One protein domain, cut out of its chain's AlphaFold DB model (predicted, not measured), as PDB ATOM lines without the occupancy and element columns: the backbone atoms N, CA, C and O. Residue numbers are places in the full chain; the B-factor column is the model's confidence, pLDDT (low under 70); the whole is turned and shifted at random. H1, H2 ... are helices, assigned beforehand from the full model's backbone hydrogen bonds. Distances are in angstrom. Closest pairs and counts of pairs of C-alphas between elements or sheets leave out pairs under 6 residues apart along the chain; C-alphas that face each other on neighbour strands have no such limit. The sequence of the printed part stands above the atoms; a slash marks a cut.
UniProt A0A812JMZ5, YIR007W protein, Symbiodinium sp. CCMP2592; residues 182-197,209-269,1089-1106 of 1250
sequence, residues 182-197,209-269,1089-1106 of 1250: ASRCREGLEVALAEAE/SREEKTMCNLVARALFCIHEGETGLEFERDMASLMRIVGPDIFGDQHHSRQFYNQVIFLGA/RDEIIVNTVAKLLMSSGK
ATOM      1  N   ALA A 182     -41.367 -41.105 -13.421       38.16
ATOM      2  CA  ALA A 182     -42.723 -40.597 -13.702       38.16
ATOM      3  C   ALA A 182     -43.401 -41.188 -14.960       38.16
ATOM      4  O   ALA A 182     -44.607 -41.392 -14.958       38.16
ATOM      5  N   SER A 183     -42.659 -41.527 -16.025       37.78
ATOM      6  CA  SER A 183     -43.259 -41.993 -17.297       37.78
ATOM      7  C   SER A 183     -43.285 -43.518 -17.498       37.78
ATOM      8  O   SER A 183     -43.767 -43.994 -18.523       37.78
ATOM      9  N   ARG A 184     -42.800 -44.305 -16.527       42.84
ATOM     10  CA  ARG A 184     -42.896 -45.781 -16.509       42.84
ATOM     11  C   ARG A 184     -43.336 -46.306 -15.132       42.84
ATOM     12  O   ARG A 184     -42.684 -47.175 -14.567       42.84
ATOM     13  N   CYS A 185     -44.434 -45.801 -14.565       46.44
ATOM     14  CA  CYS A 185     -44.900 -46.259 -13.244       46.44
ATOM     15  C   CYS A 185     -45.391 -47.719 -13.207       46.44
ATOM     16  O   CYS A 185     -45.460 -48.279 -12.122       46.44
ATOM     17  N   ARG A 186     -45.702 -48.358 -14.345       42.44
ATOM     18  CA  ARG A 186     -46.121 -49.773 -14.356       42.44
ATOM     19  C   ARG A 186     -44.919 -50.726 -14.315       42.44
ATOM     20  O   ARG A 186     -44.726 -51.416 -13.327       42.44
ATOM     21  N   GLU A 187     -44.027 -50.642 -15.304       45.94
ATOM     22  CA  GLU A 187     -42.799 -51.459 -15.360       45.94
ATOM     23  C   GLU A 187     -41.751 -51.050 -14.311       45.94
ATOM     24  O   GLU A 187     -41.025 -51.886 -13.789       45.94
ATOM     25  N   GLY A 188     -41.650 -49.760 -13.973       47.09
ATOM     26  CA  GLY A 188     -40.674 -49.263 -12.999       47.09
ATOM     27  C   GLY A 188     -41.020 -49.598 -11.547       47.09
ATOM     28  O   GLY A 188     -40.114 -49.667 -10.720       47.09
ATOM     29  N   LEU A 189     -42.301 -49.819 -11.227       44.81
ATOM     30  CA  LEU A 189     -42.726 -50.297  -9.909       44.81
ATOM     31  C   LEU A 189     -42.506 -51.812  -9.793       44.81
ATOM     32  O   LEU A 189     -41.969 -52.249  -8.783       44.81
ATOM     33  N   GLU A 190     -42.808 -52.578 -10.848       49.69
ATOM     34  CA  GLU A 190     -42.514 -54.018 -10.938       49.69
ATOM     35  C   GLU A 190     -41.004 -54.307 -10.838       49.69
ATOM     36  O   GLU A 190     -40.591 -55.139 -10.036       49.69
ATOM     37  N   VAL A 191     -40.159 -53.564 -11.566       50.75
ATOM     38  CA  VAL A 191     -38.692 -53.721 -11.512       50.75
ATOM     39  C   VAL A 191     -38.108 -53.242 -10.180       50.75
ATOM     40  O   VAL A 191     -37.249 -53.918  -9.630       50.75
ATOM     41  N   ALA A 192     -38.580 -52.126  -9.610       47.81
ATOM     42  CA  ALA A 192     -38.077 -51.644  -8.317       47.81
ATOM     43  C   ALA A 192     -38.472 -52.552  -7.140       47.81
ATOM     44  O   ALA A 192     -37.777 -52.559  -6.124       47.81
ATOM     45  N   LEU A 193     -39.579 -53.289  -7.258       48.62
ATOM     46  CA  LEU A 193     -39.997 -54.287  -6.276       48.62
ATOM     47  C   LEU A 193     -39.260 -55.616  -6.477       48.62
ATOM     48  O   LEU A 193     -38.798 -56.178  -5.488       48.62
ATOM     49  N   ALA A 194     -39.024 -56.036  -7.725       52.28
ATOM     50  CA  ALA A 194     -38.179 -57.190  -8.041       52.28
ATOM     51  C   ALA A 194     -36.703 -56.978  -7.633       52.28
ATOM     52  O   ALA A 194     -36.067 -57.885  -7.105       52.28
ATOM     53  N   GLU A 195     -36.151 -55.772  -7.807       48.22
ATOM     54  CA  GLU A 195     -34.807 -55.410  -7.327       48.22
ATOM     55  C   GLU A 195     -34.749 -55.299  -5.792       48.22
ATOM     56  O   GLU A 195     -33.728 -55.632  -5.194       48.22
ATOM     57  N   ALA A 196     -35.837 -54.881  -5.132       47.69
ATOM     58  CA  ALA A 196     -35.924 -54.851  -3.668       47.69
ATOM     59  C   ALA A 196     -36.061 -56.252  -3.042       47.69
ATOM     60  O   ALA A 196     -35.674 -56.435  -1.890       47.69
ATOM     61  N   GLU A 197     -36.592 -57.229  -3.781       50.16
ATOM     62  CA  GLU A 197     -36.577 -58.647  -3.397       50.16
ATOM     63  C   GLU A 197     -35.237 -59.329  -3.718       50.16
ATOM     64  O   GLU A 197     -34.825 -60.227  -2.988       50.16
ATOM     65  N   SER A 209     -36.317 -45.557   3.998       72.38
ATOM     66  CA  SER A 209     -37.074 -46.758   4.355       72.38
ATOM     67  C   SER A 209     -37.882 -47.249   3.143       72.38
ATOM     68  O   SER A 209     -38.400 -46.448   2.359       72.38
ATOM     69  N   ARG A 210     -37.989 -48.573   2.954       74.25
ATOM     70  CA  ARG A 210     -38.765 -49.177   1.849       74.25
ATOM     71  C   ARG A 210     -40.191 -48.606   1.787       74.25
ATOM     72  O   ARG A 210     -40.715 -48.394   0.695       74.25
ATOM     73  N   GLU A 211     -40.766 -48.288   2.946       75.62
ATOM     74  CA  GLU A 211     -42.053 -47.600   3.112       75.62
ATOM     75  C   GLU A 211     -42.066 -46.209   2.459       75.62
ATOM     76  O   GLU A 211     -42.950 -45.917   1.657       75.62
ATOM     77  N   GLU A 212     -41.062 -45.368   2.720       80.19
ATOM     78  CA  GLU A 212     -40.963 -44.010   2.167       80.19
ATOM     79  C   GLU A 212     -40.826 -44.018   0.646       80.19
ATOM     80  O   GLU A 212     -41.556 -43.312  -0.052       80.19
ATOM     81  N   LYS A 213     -39.967 -44.886   0.100       82.31
ATOM     82  CA  LYS A 213     -39.811 -45.025  -1.358       82.31
ATOM     83  C   LYS A 213     -41.105 -45.501  -2.029       82.31
ATOM     84  O   LYS A 213     -41.385 -45.101  -3.162       82.31
ATOM     85  N   THR A 214     -41.876 -46.340  -1.337       82.69
ATOM     86  CA  THR A 214     -43.181 -46.841  -1.791       82.69
ATOM     87  C   THR A 214     -44.227 -45.731  -1.752       82.69
ATOM     88  O   THR A 214     -44.891 -45.494  -2.758       82.69
ATOM     89  N   MET A 215     -44.310 -44.974  -0.656       86.19
ATOM     90  CA  MET A 215     -45.230 -43.843  -0.535       86.19
ATOM     91  C   MET A 215     -44.939 -42.756  -1.576       86.19
ATOM     92  O   MET A 215     -45.858 -42.292  -2.247       86.19
ATOM     93  N   CYS A 216     -43.666 -42.410  -1.803       87.94
ATOM     94  CA  CYS A 216     -43.283 -41.475  -2.863       87.94
ATOM     95  C   CYS A 216     -43.754 -41.949  -4.247       87.94
ATOM     96  O   CYS A 216     -44.189 -41.133  -5.053       87.94
ATOM     97  N   ASN A 217     -43.720 -43.254  -4.534       86.12
ATOM     98  CA  ASN A 217     -44.228 -43.782  -5.804       86.12
ATOM     99  C   ASN A 217     -45.743 -43.629  -5.941       86.12
ATOM    100  O   ASN A 217     -46.216 -43.269  -7.016       86.12
ATOM    101  N   LEU A 218     -46.491 -43.896  -4.870       87.44
ATOM    102  CA  LEU A 218     -47.948 -43.764  -4.863       87.44
ATOM    103  C   LEU A 218     -48.373 -42.306  -5.045       87.44
ATOM    104  O   LEU A 218     -49.219 -42.006  -5.885       87.44
ATOM    105  N   VAL A 219     -47.730 -41.395  -4.312       90.44
ATOM    106  CA  VAL A 219     -47.943 -39.950  -4.444       90.44
ATOM    107  C   VAL A 219     -47.580 -39.484  -5.854       90.44
ATOM    108  O   VAL A 219     -48.377 -38.801  -6.493       90.44
ATOM    109  N   ALA A 220     -46.423 -39.896  -6.382       89.75
ATOM    110  CA  ALA A 220     -46.018 -39.569  -7.748       89.75
ATOM    111  C   ALA A 220     -47.022 -40.088  -8.787       89.75
ATOM    112  O   ALA A 220     -47.314 -39.384  -9.752       89.75
ATOM    113  N   ARG A 221     -47.595 -41.284  -8.585       87.88
ATOM    114  CA  ARG A 221     -48.623 -41.827  -9.480       87.88
ATOM    115  C   ARG A 221     -49.908 -41.007  -9.432       87.88
ATOM    116  O   ARG A 221     -50.448 -40.695 -10.487       87.88
ATOM    117  N   ALA A 222     -50.375 -40.635  -8.243       89.81
ATOM    118  CA  ALA A 222     -51.559 -39.791  -8.101       89.81
ATOM    119  C   ALA A 222     -51.353 -38.420  -8.769       89.81
ATOM    120  O   ALA A 222     -52.203 -37.990  -9.548       89.81
ATOM    121  N   LEU A 223     -50.200 -37.776  -8.548       89.50
ATOM    122  CA  LEU A 223     -49.853 -36.512  -9.208       89.50
ATOM    123  C   LEU A 223     -49.753 -36.651 -10.733       89.50
ATOM    124  O   LEU A 223     -50.217 -35.776 -11.462       89.50
ATOM    125  N   PHE A 224     -49.220 -37.772 -11.221       88.31
ATOM    126  CA  PHE A 224     -49.182 -38.076 -12.649       88.31
ATOM    127  C   PHE A 224     -50.590 -38.181 -13.253       88.31
ATOM    128  O   PHE A 224     -50.852 -37.554 -14.276       88.31
ATOM    129  N   CYS A 225     -51.510 -38.906 -12.605       86.44
ATOM    130  CA  CYS A 225     -52.903 -38.995 -13.051       86.44
ATOM    131  C   CYS A 225     -53.537 -37.595 -13.159       86.44
ATOM    132  O   CYS A 225     -54.173 -37.279 -14.160       86.44
ATOM    133  N   ILE A 226     -53.295 -36.703 -12.186       85.12
ATOM    134  CA  ILE A 226     -53.768 -35.308 -12.261       85.12
ATOM    135  C   ILE A 226     -53.203 -34.605 -13.498       85.12
ATOM    136  O   ILE A 226     -53.952 -33.932 -14.201       85.12
ATOM    137  N   HIS A 227     -51.903 -34.744 -13.771       84.00
ATOM    138  CA  HIS A 227     -51.255 -34.079 -14.901       84.00
ATOM    139  C   HIS A 227     -51.832 -34.524 -16.253       84.00
ATOM    140  O   HIS A 227     -52.103 -33.681 -17.107       84.00
ATOM    141  N   GLU A 228     -52.106 -35.820 -16.408       84.06
ATOM    142  CA  GLU A 228     -52.741 -36.389 -17.606       84.06
ATOM    143  C   GLU A 228     -54.240 -36.055 -17.716       84.06
ATOM    144  O   GLU A 228     -54.869 -36.302 -18.745       84.06
ATOM    145  N   GLY A 229     -54.824 -35.448 -16.679       79.12
ATOM    146  CA  GLY A 229     -56.259 -35.188 -16.607       79.12
ATOM    147  C   GLY A 229     -57.090 -36.430 -16.305       79.12
ATOM    148  O   GLY A 229     -58.301 -36.402 -16.499       79.12
ATOM    149  N   GLU A 230     -56.453 -37.483 -15.800       83.44
ATOM    150  CA  GLU A 230     -57.115 -38.689 -15.335       83.44
ATOM    151  C   GLU A 230     -57.858 -38.431 -14.013       83.44
ATOM    152  O   GLU A 230     -57.432 -37.665 -13.140       83.44
ATOM    153  N   THR A 231     -58.996 -39.094 -13.858       82.00
ATOM    154  CA  THR A 231     -59.864 -39.015 -12.684       82.00
ATOM    155  C   THR A 231     -59.365 -39.918 -11.554       82.00
ATOM    156  O   THR A 231     -58.621 -40.876 -11.760       82.00
ATOM    157  N   GLY A 232     -59.866 -39.696 -10.334       81.81
ATOM    158  CA  GLY A 232     -59.583 -40.598  -9.211       81.81
ATOM    159  C   GLY A 232     -60.010 -42.056  -9.457       81.81
ATOM    160  O   GLY A 232     -59.413 -42.958  -8.885       81.81
ATOM    161  N   LEU A 233     -60.991 -42.303 -10.337       83.50
ATOM    162  CA  LEU A 233     -61.395 -43.659 -10.738       83.50
ATOM    163  C   LEU A 233     -60.329 -44.351 -11.596       83.50
ATOM    164  O   LEU A 233     -60.152 -45.564 -11.508       83.50
ATOM    165  N   GLU A 234     -59.631 -43.596 -12.441       85.12
ATOM    166  CA  GLU A 234     -58.533 -44.128 -13.251       85.12
ATOM    167  C   GLU A 234     -57.330 -44.447 -12.368       85.12
ATOM    168  O   GLU A 234     -56.782 -45.542 -12.481       85.12
ATOM    169  N   PHE A 235     -57.023 -43.581 -11.395       88.88
ATOM    170  CA  PHE A 235     -56.034 -43.882 -10.359       88.88
ATOM    171  C   PHE A 235     -56.367 -45.179  -9.602       88.88
ATOM    172  O   PHE A 235     -55.518 -46.065  -9.516       88.88
ATOM    173  N   GLU A 236     -57.601 -45.336  -9.108       87.56
ATOM    174  CA  GLU A 236     -58.043 -46.572  -8.440       87.56
ATOM    175  C   GLU A 236     -57.900 -47.796  -9.352       87.56
ATOM    176  O   GLU A 236     -57.400 -48.839  -8.928       87.56
ATOM    177  N   ARG A 237     -58.304 -47.687 -10.626       85.88
ATOM    178  CA  ARG A 237     -58.218 -48.791 -11.595       85.88
ATOM    179  C   ARG A 237     -56.774 -49.207 -11.854       85.88
ATOM    180  O   ARG A 237     -56.483 -50.402 -11.981       85.88
ATOM    181  N   ASP A 238     -55.878 -48.236 -11.945       84.12
ATOM    182  CA  ASP A 238     -54.463 -48.475 -12.185       84.12
ATOM    183  C   ASP A 238     -53.784 -49.069 -10.955       84.12
ATOM    184  O   ASP A 238     -53.023 -50.029 -11.084       84.12
ATOM    185  N   MET A 239     -54.131 -48.585  -9.761       85.31
ATOM    186  CA  MET A 239     -53.650 -49.151  -8.506       85.31
ATOM    187  C   MET A 239     -54.171 -50.569  -8.276       85.31
ATOM    188  O   MET A 239     -53.384 -51.452  -7.946       85.31
ATOM    189  N   ALA A 240     -55.449 -50.840  -8.548       82.19
ATOM    190  CA  ALA A 240     -56.009 -52.189  -8.490       82.19
ATOM    191  C   ALA A 240     -55.328 -53.137  -9.494       82.19
ATOM    192  O   ALA A 240     -55.113 -54.316  -9.210       82.19
ATOM    193  N   SER A 241     -54.955 -52.626 -10.672       81.06
ATOM    194  CA  SER A 241     -54.202 -53.393 -11.666       81.06
ATOM    195  C   SER A 241     -52.778 -53.702 -11.199       81.06
ATOM    196  O   SER A 241     -52.304 -54.809 -11.433       81.06
ATOM    197  N   LEU A 242     -52.112 -52.757 -10.532       76.62
ATOM    198  CA  LEU A 242     -50.788 -52.947  -9.928       76.62
ATOM    199  C   LEU A 242     -50.828 -53.920  -8.745       76.62
ATOM    200  O   LEU A 242     -49.987 -54.809  -8.664       76.62
ATOM    201  N   MET A 243     -51.835 -53.820  -7.874       73.81
ATOM    202  CA  MET A 243     -52.024 -54.727  -6.735       73.81
ATOM    203  C   MET A 243     -52.218 -56.183  -7.165       73.81
ATOM    204  O   MET A 243     -51.743 -57.088  -6.487       73.81
ATOM    205  N   ARG A 244     -52.854 -56.431  -8.318       74.62
ATOM    206  CA  ARG A 244     -52.963 -57.789  -8.880       74.62
ATOM    207  C   ARG A 244     -51.626 -58.376  -9.323       74.62
ATOM    208  O   ARG A 244     -51.502 -59.593  -9.356       74.62
ATOM    209  N   ILE A 245     -50.677 -57.531  -9.713       70.81
ATOM    210  CA  ILE A 245     -49.370 -57.965 -10.220       70.81
ATOM    211  C   ILE A 245     -48.378 -58.127  -9.066       70.81
ATOM    212  O   ILE A 245     -47.599 -59.071  -9.049       70.81
ATOM    213  N   VAL A 246     -48.431 -57.214  -8.098       66.56
ATOM    214  CA  VAL A 246     -47.459 -57.099  -7.007       66.56
ATOM    215  C   VAL A 246     -47.899 -57.840  -5.733       66.56
ATOM    216  O   VAL A 246     -47.057 -58.228  -4.933       66.56
ATOM    217  N   GLY A 247     -49.199 -58.078  -5.547       63.84
ATOM    218  CA  GLY A 247     -49.776 -58.665  -4.335       63.84
ATOM    219  C   GLY A 247     -50.364 -57.606  -3.381       63.84
ATOM    220  O   GLY A 247     -49.861 -56.478  -3.322       63.84
ATOM    221  N   PRO A 248     -51.445 -57.931  -2.640       60.28
ATOM    222  CA  PRO A 248     -52.171 -56.980  -1.784       60.28
ATOM    223  C   PRO A 248     -51.367 -56.503  -0.560       60.28
ATOM    224  O   PRO A 248     -51.562 -55.380  -0.094       60.28
ATOM    225  N   ASP A 249     -50.409 -57.305  -0.091       63.47
ATOM    226  CA  ASP A 249     -49.684 -57.073   1.167       63.47
ATOM    227  C   ASP A 249     -48.694 -55.893   1.117       63.47
ATOM    228  O   ASP A 249     -48.252 -55.407   2.157       63.47
ATOM    229  N   ILE A 250     -48.336 -55.403  -0.079       63.59
ATOM    230  CA  ILE A 250     -47.273 -54.394  -0.244       63.59
ATOM    231  C   ILE A 250     -47.770 -52.959  -0.020       63.59
ATOM    232  O   ILE A 250     -47.007 -52.114   0.450       63.59
ATOM    233  N   PHE A 251     -49.025 -52.657  -0.356       63.12
ATOM    234  CA  PHE A 251     -49.512 -51.273  -0.388       63.12
ATOM    235  C   PHE A 251     -50.598 -50.963   0.642       63.12
ATOM    236  O   PHE A 251     -50.847 -49.786   0.877       63.12
ATOM    237  N   GLY A 252     -51.226 -51.970   1.259       66.81
ATOM    238  CA  GLY A 252     -52.349 -51.784   2.182       66.81
ATOM    239  C   GLY A 252     -53.618 -51.233   1.510       66.81
ATOM    240  O   GLY A 252     -53.576 -50.454   0.553       66.81
ATOM    241  N   ASP A 253     -54.789 -51.608   2.026       68.06
ATOM    242  CA  ASP A 253     -56.063 -51.301   1.357       68.06
ATOM    243  C   ASP A 253     -56.429 -49.805   1.333       68.06
ATOM    244  O   ASP A 253     -57.232 -49.341   0.529       68.06
ATOM    245  N   GLN A 254     -55.803 -49.000   2.183       71.81
ATOM    246  CA  GLN A 254     -56.110 -47.576   2.307       71.81
ATOM    247  C   GLN A 254     -55.504 -46.702   1.189       71.81
ATOM    248  O   GLN A 254     -56.068 -45.660   0.851       71.81
ATOM    249  N   HIS A 255     -54.388 -47.118   0.575       76.81
ATOM    250  CA  HIS A 255     -53.597 -46.269  -0.331       76.81
ATOM    251  C   HIS A 255     -53.934 -46.416  -1.827       76.81
ATOM    252  O   HIS A 255     -53.383 -45.695  -2.658       76.81
ATOM    253  N   HIS A 256     -54.857 -47.312  -2.187       74.94
ATOM    254  CA  HIS A 256     -55.328 -47.491  -3.567       74.94
ATOM    255  C   HIS A 256     -56.693 -46.844  -3.834       74.94
ATOM    256  O   HIS A 256     -57.265 -47.044  -4.902       74.94
ATOM    257  N   SER A 257     -57.216 -46.089  -2.867       83.31
ATOM    258  CA  SER A 257     -58.546 -45.489  -2.908       83.31
ATOM    259  C   SER A 257     -58.547 -44.092  -3.538       83.31
ATOM    260  O   SER A 257     -57.564 -43.347  -3.505       83.31
ATOM    261  N   ARG A 258     -59.710 -43.666  -4.027       82.69
ATOM    262  CA  ARG A 258     -59.975 -42.290  -4.455       82.69
ATOM    263  C   ARG A 258     -59.815 -41.298  -3.306       82.69
ATOM    264  O   ARG A 258     -59.501 -40.134  -3.545       82.69
ATOM    265  N   GLN A 259     -60.000 -41.744  -2.064       83.88
ATOM    266  CA  GLN A 259     -59.742 -40.929  -0.882       83.88
ATOM    267  C   GLN A 259     -58.253 -40.593  -0.757       83.88
ATOM    268  O   GLN A 259     -57.923 -39.422  -0.578       83.88
ATOM    269  N   PHE A 260     -57.363 -41.573  -0.944       87.06
ATOM    270  CA  PHE A 260     -55.919 -41.331  -0.987       87.06
ATOM    271  C   PHE A 260     -55.549 -40.358  -2.113       87.06
ATOM    272  O   PHE A 260     -54.836 -39.385  -1.884       87.06
ATOM    273  N   TYR A 261     -56.096 -40.561  -3.314       88.50
ATOM    274  CA  TYR A 261     -55.898 -39.644  -4.441       88.50
ATOM    275  C   TYR A 261     -56.311 -38.199  -4.104       88.50
ATOM    276  O   TYR A 261     -55.547 -37.263  -4.340       88.50
ATOM    277  N   ASN A 262     -57.479 -38.009  -3.485       85.44
ATOM    278  CA  ASN A 262     -57.952 -36.688  -3.062       85.44
ATOM    279  C   ASN A 262     -57.073 -36.071  -1.959       85.44
ATOM    280  O   ASN A 262     -56.826 -34.867  -1.981       85.44
ATOM    281  N   GLN A 263     -56.568 -36.876  -1.017       87.94
ATOM    282  CA  GLN A 263     -55.617 -36.413  -0.000       87.94
ATOM    283  C   GLN A 263     -54.297 -35.962  -0.631       87.94
ATOM    284  O   GLN A 263     -53.766 -34.920  -0.250       87.94
ATOM    285  N   VAL A 264     -53.787 -36.698  -1.625       90.44
ATOM    286  CA  VAL A 264     -52.585 -36.306  -2.373       90.44
ATOM    287  C   VAL A 264     -52.808 -35.000  -3.130       90.44
ATOM    288  O   VAL A 264     -51.931 -34.140  -3.084       90.44
ATOM    289  N   ILE A 265     -53.967 -34.817  -3.777       90.25
ATOM    290  CA  ILE A 265     -54.332 -33.543  -4.422       90.25
ATOM    291  C   ILE A 265     -54.269 -32.401  -3.409       90.25
ATOM    292  O   ILE A 265     -53.565 -31.417  -3.626       90.25
ATOM    293  N   PHE A 266     -54.984 -32.548  -2.295       90.06
ATOM    294  CA  PHE A 266     -55.095 -31.504  -1.286       90.06
ATOM    295  C   PHE A 266     -53.726 -31.145  -0.692       90.06
ATOM    296  O   PHE A 266     -53.315 -29.985  -0.721       90.06
ATOM    297  N   LEU A 267     -52.981 -32.142  -0.202       90.12
ATOM    298  CA  LEU A 267     -51.660 -31.928   0.392       90.12
ATOM    299  C   LEU A 267     -50.662 -31.395  -0.638       90.12
ATOM    300  O   LEU A 267     -49.891 -30.489  -0.328       90.12
ATOM    301  N   GLY A 268     -50.692 -31.918  -1.866       90.81
ATOM    302  CA  GLY A 268     -49.850 -31.446  -2.959       90.81
ATOM    303  C   GLY A 268     -50.092 -29.972  -3.263       90.81
ATOM    304  O   GLY A 268     -49.136 -29.203  -3.354       90.81
ATOM    305  N   ALA A 269     -51.361 -29.567  -3.343       89.44
ATOM    306  CA  ALA A 269     -51.755 -28.177  -3.538       89.44
ATOM    307  C   ALA A 269     -51.264 -27.277  -2.391       89.44
ATOM    308  O   ALA A 269     -50.642 -26.250  -2.652       89.44
ATOM    309  N   ARG A1089     -41.298 -29.214 -10.013       71.62
ATOM    310  CA  ARG A1089     -41.376 -29.173  -8.542       71.62
ATOM    311  C   ARG A1089     -41.870 -30.484  -7.932       71.62
ATOM    312  O   ARG A1089     -41.911 -30.606  -6.707       71.62
ATOM    313  N   ASP A1090     -42.195 -31.459  -8.775       76.88
ATOM    314  CA  ASP A1090     -42.870 -32.690  -8.380       76.88
ATOM    315  C   ASP A1090     -42.064 -33.482  -7.364       76.88
ATOM    316  O   ASP A1090     -42.646 -34.024  -6.442       76.88
ATOM    317  N   GLU A1091     -40.733 -33.509  -7.440       84.25
ATOM    318  CA  GLU A1091     -39.932 -34.284  -6.485       84.25
ATOM    319  C   GLU A1091     -40.033 -33.735  -5.052       84.25
ATOM    320  O   GLU A1091     -40.196 -34.499  -4.100       84.25
ATOM    321  N   ILE A1092     -39.999 -32.409  -4.886       86.38
ATOM    322  CA  ILE A1092     -40.159 -31.775  -3.571       86.38
ATOM    323  C   ILE A1092     -41.583 -32.008  -3.060       86.38
ATOM    324  O   ILE A1092     -41.757 -32.353  -1.889       86.38
ATOM    325  N   ILE A1093     -42.589 -31.866  -3.929       88.31
ATOM    326  CA  ILE A1093     -43.995 -32.094  -3.578       88.31
ATOM    327  C   ILE A1093     -44.206 -33.559  -3.185       88.31
ATOM    328  O   ILE A1093     -44.694 -33.824  -2.094       88.31
ATOM    329  N   VAL A1094     -43.763 -34.508  -4.013       91.12
ATOM    330  CA  VAL A1094     -43.855 -35.955  -3.781       91.12
ATOM    331  C   VAL A1094     -43.218 -36.326  -2.453       91.12
ATOM    332  O   VAL A1094     -43.873 -36.944  -1.619       91.12
ATOM    333  N   ASN A1095     -41.967 -35.919  -2.229       88.81
ATOM    334  CA  ASN A1095     -41.246 -36.265  -1.009       88.81
ATOM    335  C   ASN A1095     -41.902 -35.645   0.231       88.81
ATOM    336  O   ASN A1095     -41.980 -36.289   1.276       88.81
ATOM    337  N   THR A1096     -42.399 -34.411   0.134       90.62
ATOM    338  CA  THR A1096     -43.044 -33.727   1.264       90.62
ATOM    339  C   THR A1096     -44.409 -34.334   1.574       90.62
ATOM    340  O   THR A1096     -44.682 -34.662   2.726       90.62
ATOM    341  N   VAL A1097     -45.247 -34.552   0.558       90.69
ATOM    342  CA  VAL A1097     -46.574 -35.168   0.707       90.69
ATOM    343  C   VAL A1097     -46.449 -36.602   1.214       90.69
ATOM    344  O   VAL A1097     -47.162 -36.977   2.140       90.69
ATOM    345  N   ALA A1098     -45.502 -37.388   0.693       89.94
ATOM    346  CA  ALA A1098     -45.245 -38.740   1.184       89.94
ATOM    347  C   ALA A1098     -44.855 -38.739   2.668       89.94
ATOM    348  O   ALA A1098     -45.398 -39.520   3.448       89.94
ATOM    349  N   LYS A1099     -43.971 -37.823   3.085       89.06
ATOM    350  CA  LYS A1099     -43.603 -37.659   4.499       89.06
ATOM    351  C   LYS A1099     -44.793 -37.269   5.374       89.06
ATOM    352  O   LYS A1099     -44.931 -37.837   6.454       89.06
ATOM    353  N   LEU A1100     -45.654 -36.359   4.913       87.31
ATOM    354  CA  LEU A1100     -46.872 -35.943   5.625       87.31
ATOM    355  C   LEU A1100     -47.890 -37.087   5.767       87.31
ATOM    356  O   LEU A1100     -48.497 -37.263   6.823       87.31
ATOM    357  N   LEU A1101     -48.061 -37.905   4.729       86.38
ATOM    358  CA  LEU A1101     -48.955 -39.068   4.762       86.38
ATOM    359  C   LEU A1101     -48.425 -40.171   5.689       86.38
ATOM    360  O   LEU A1101     -49.185 -40.784   6.434       86.38
ATOM    361  N   MET A1102     -47.110 -40.392   5.715       85.81
ATOM    362  CA  MET A1102     -46.503 -41.350   6.646       85.81
ATOM    363  C   MET A1102     -46.527 -40.868   8.101       85.81
ATOM    364  O   MET A1102     -46.688 -41.683   9.010       85.81
ATOM    365  N   SER A1103     -46.356 -39.563   8.341       81.69
ATOM    366  CA  SER A1103     -46.369 -38.994   9.693       81.69
ATOM    367  C   SER A1103     -47.776 -38.866  10.274       81.69
ATOM    368  O   SER A1103     -47.923 -38.949  11.488       81.69
ATOM    369  N   SER A1104     -48.806 -38.714   9.438       75.25
ATOM    370  CA  SER A1104     -50.211 -38.726   9.874       75.25
ATOM    371  C   SER A1104     -50.719 -40.133  10.210       75.25
ATOM    372  O   SER A1104     -51.539 -40.281  11.112       75.25
ATOM    373  N   GLY A1105     -50.190 -41.177   9.557       62.22
ATOM    374  CA  GLY A1105     -50.512 -42.579   9.865       62.22
ATOM    375  C   GLY A1105     -49.818 -43.147  11.113       62.22
ATOM    376  O   GLY A1105     -50.302 -44.108  11.712       62.22
ATOM    377  N   LYS A1106     -48.694 -42.561  11.546       50.66
ATOM    378  CA  LYS A1106     -47.966 -42.957  12.764       50.66
ATOM    379  C   LYS A1106     -48.328 -41.979  13.885       50.66
ATOM    380  O   LYS A1106     -48.030 -40.798  13.763       50.66
TER     381      LYS A1106
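AT A GLANCE: This is residues 182 to 197, 209 to 269 and 1089 to 1106 of the 1250 residues of the protein "YIR007W protein" of Symbiodinium sp. CCMP2592 (UniProt A0A812JMZ5). The longest helix, H2, runs through the middle, and H3, H4 and H5 pack on it crosswise, H3 folding back from it as a hairpin. H1 lies loosely at one side, running almost exactly opposite to H2. The printed part has 95 residues with five named helices, H1 to H5 in chain order, and no named strand; its class is all helix. It is compact, with a radius of gyration of the C-alphas of 12.3 A and a rounded outline spanning 33 by 28 by 24 A.

IN THESE COORDINATES: H1 is residues 187 to 197, 15.3 A long, beginning at C-alpha 187 (-42.799, -51.459, -15.360). H2 is residues 210 to 228, 27.2 A. H3 is residues 232 to 246, 20.6 A. H4 is residues 258 to 269, 16.4 A. H5 is residues 1089 to 1105, 24.5 A, ending at C-alpha 1105 (-50.512, -42.579, 9.865).

HOW THE PARTS SIT: H2 and H4 are the hubs, touching three helices each. H2 touches H5 at a steep tilt of 54 degrees, opposite ways; their closest C-alphas, Cys 216 and Ala 1098, are 5.3 A apart. H2 touches H4 about perpendicular, at 84 degrees, closest at C-alphas 222 and 261, 5.7 A. The hairpin H2 and H3 has a steep tilt of 40 degrees. H3 touches H4, closest at C-alphas 232 and 258, 5.1 A. H4 touches H5, closest at C-alphas 268 and 1093, 5.9 A. H1 is close to H2 but not clearly touching, closest at C-alphas 189 and 217, 7.8 A. It is likewise close to H3 but not clearly touching, closest at C-alphas 190 and 246, 7.0 A. H1 is apart from H4 and H5. Every O i to N i+4 pair is within hydrogen-bond range in H1, H2, H4 and H5, and 10 of 11 in H3.

THE WHOLE: The farthest C-alphas, 197 and 269, are 34.0 A apart. The printed part has two cuts: between residues 197 and 209, where 11 residues of the chain are not printed and C-alphas 197 and 209 are 14.2 A apart, and between residues 269 and 1089, where 819 residues are not printed and C-alphas 269 and 1089 are 11.6 A apart. The link H3 to H4 is long. The pLDDT is under 70 in residues 182 to 197, 246 to 253 and 1105 to 1106.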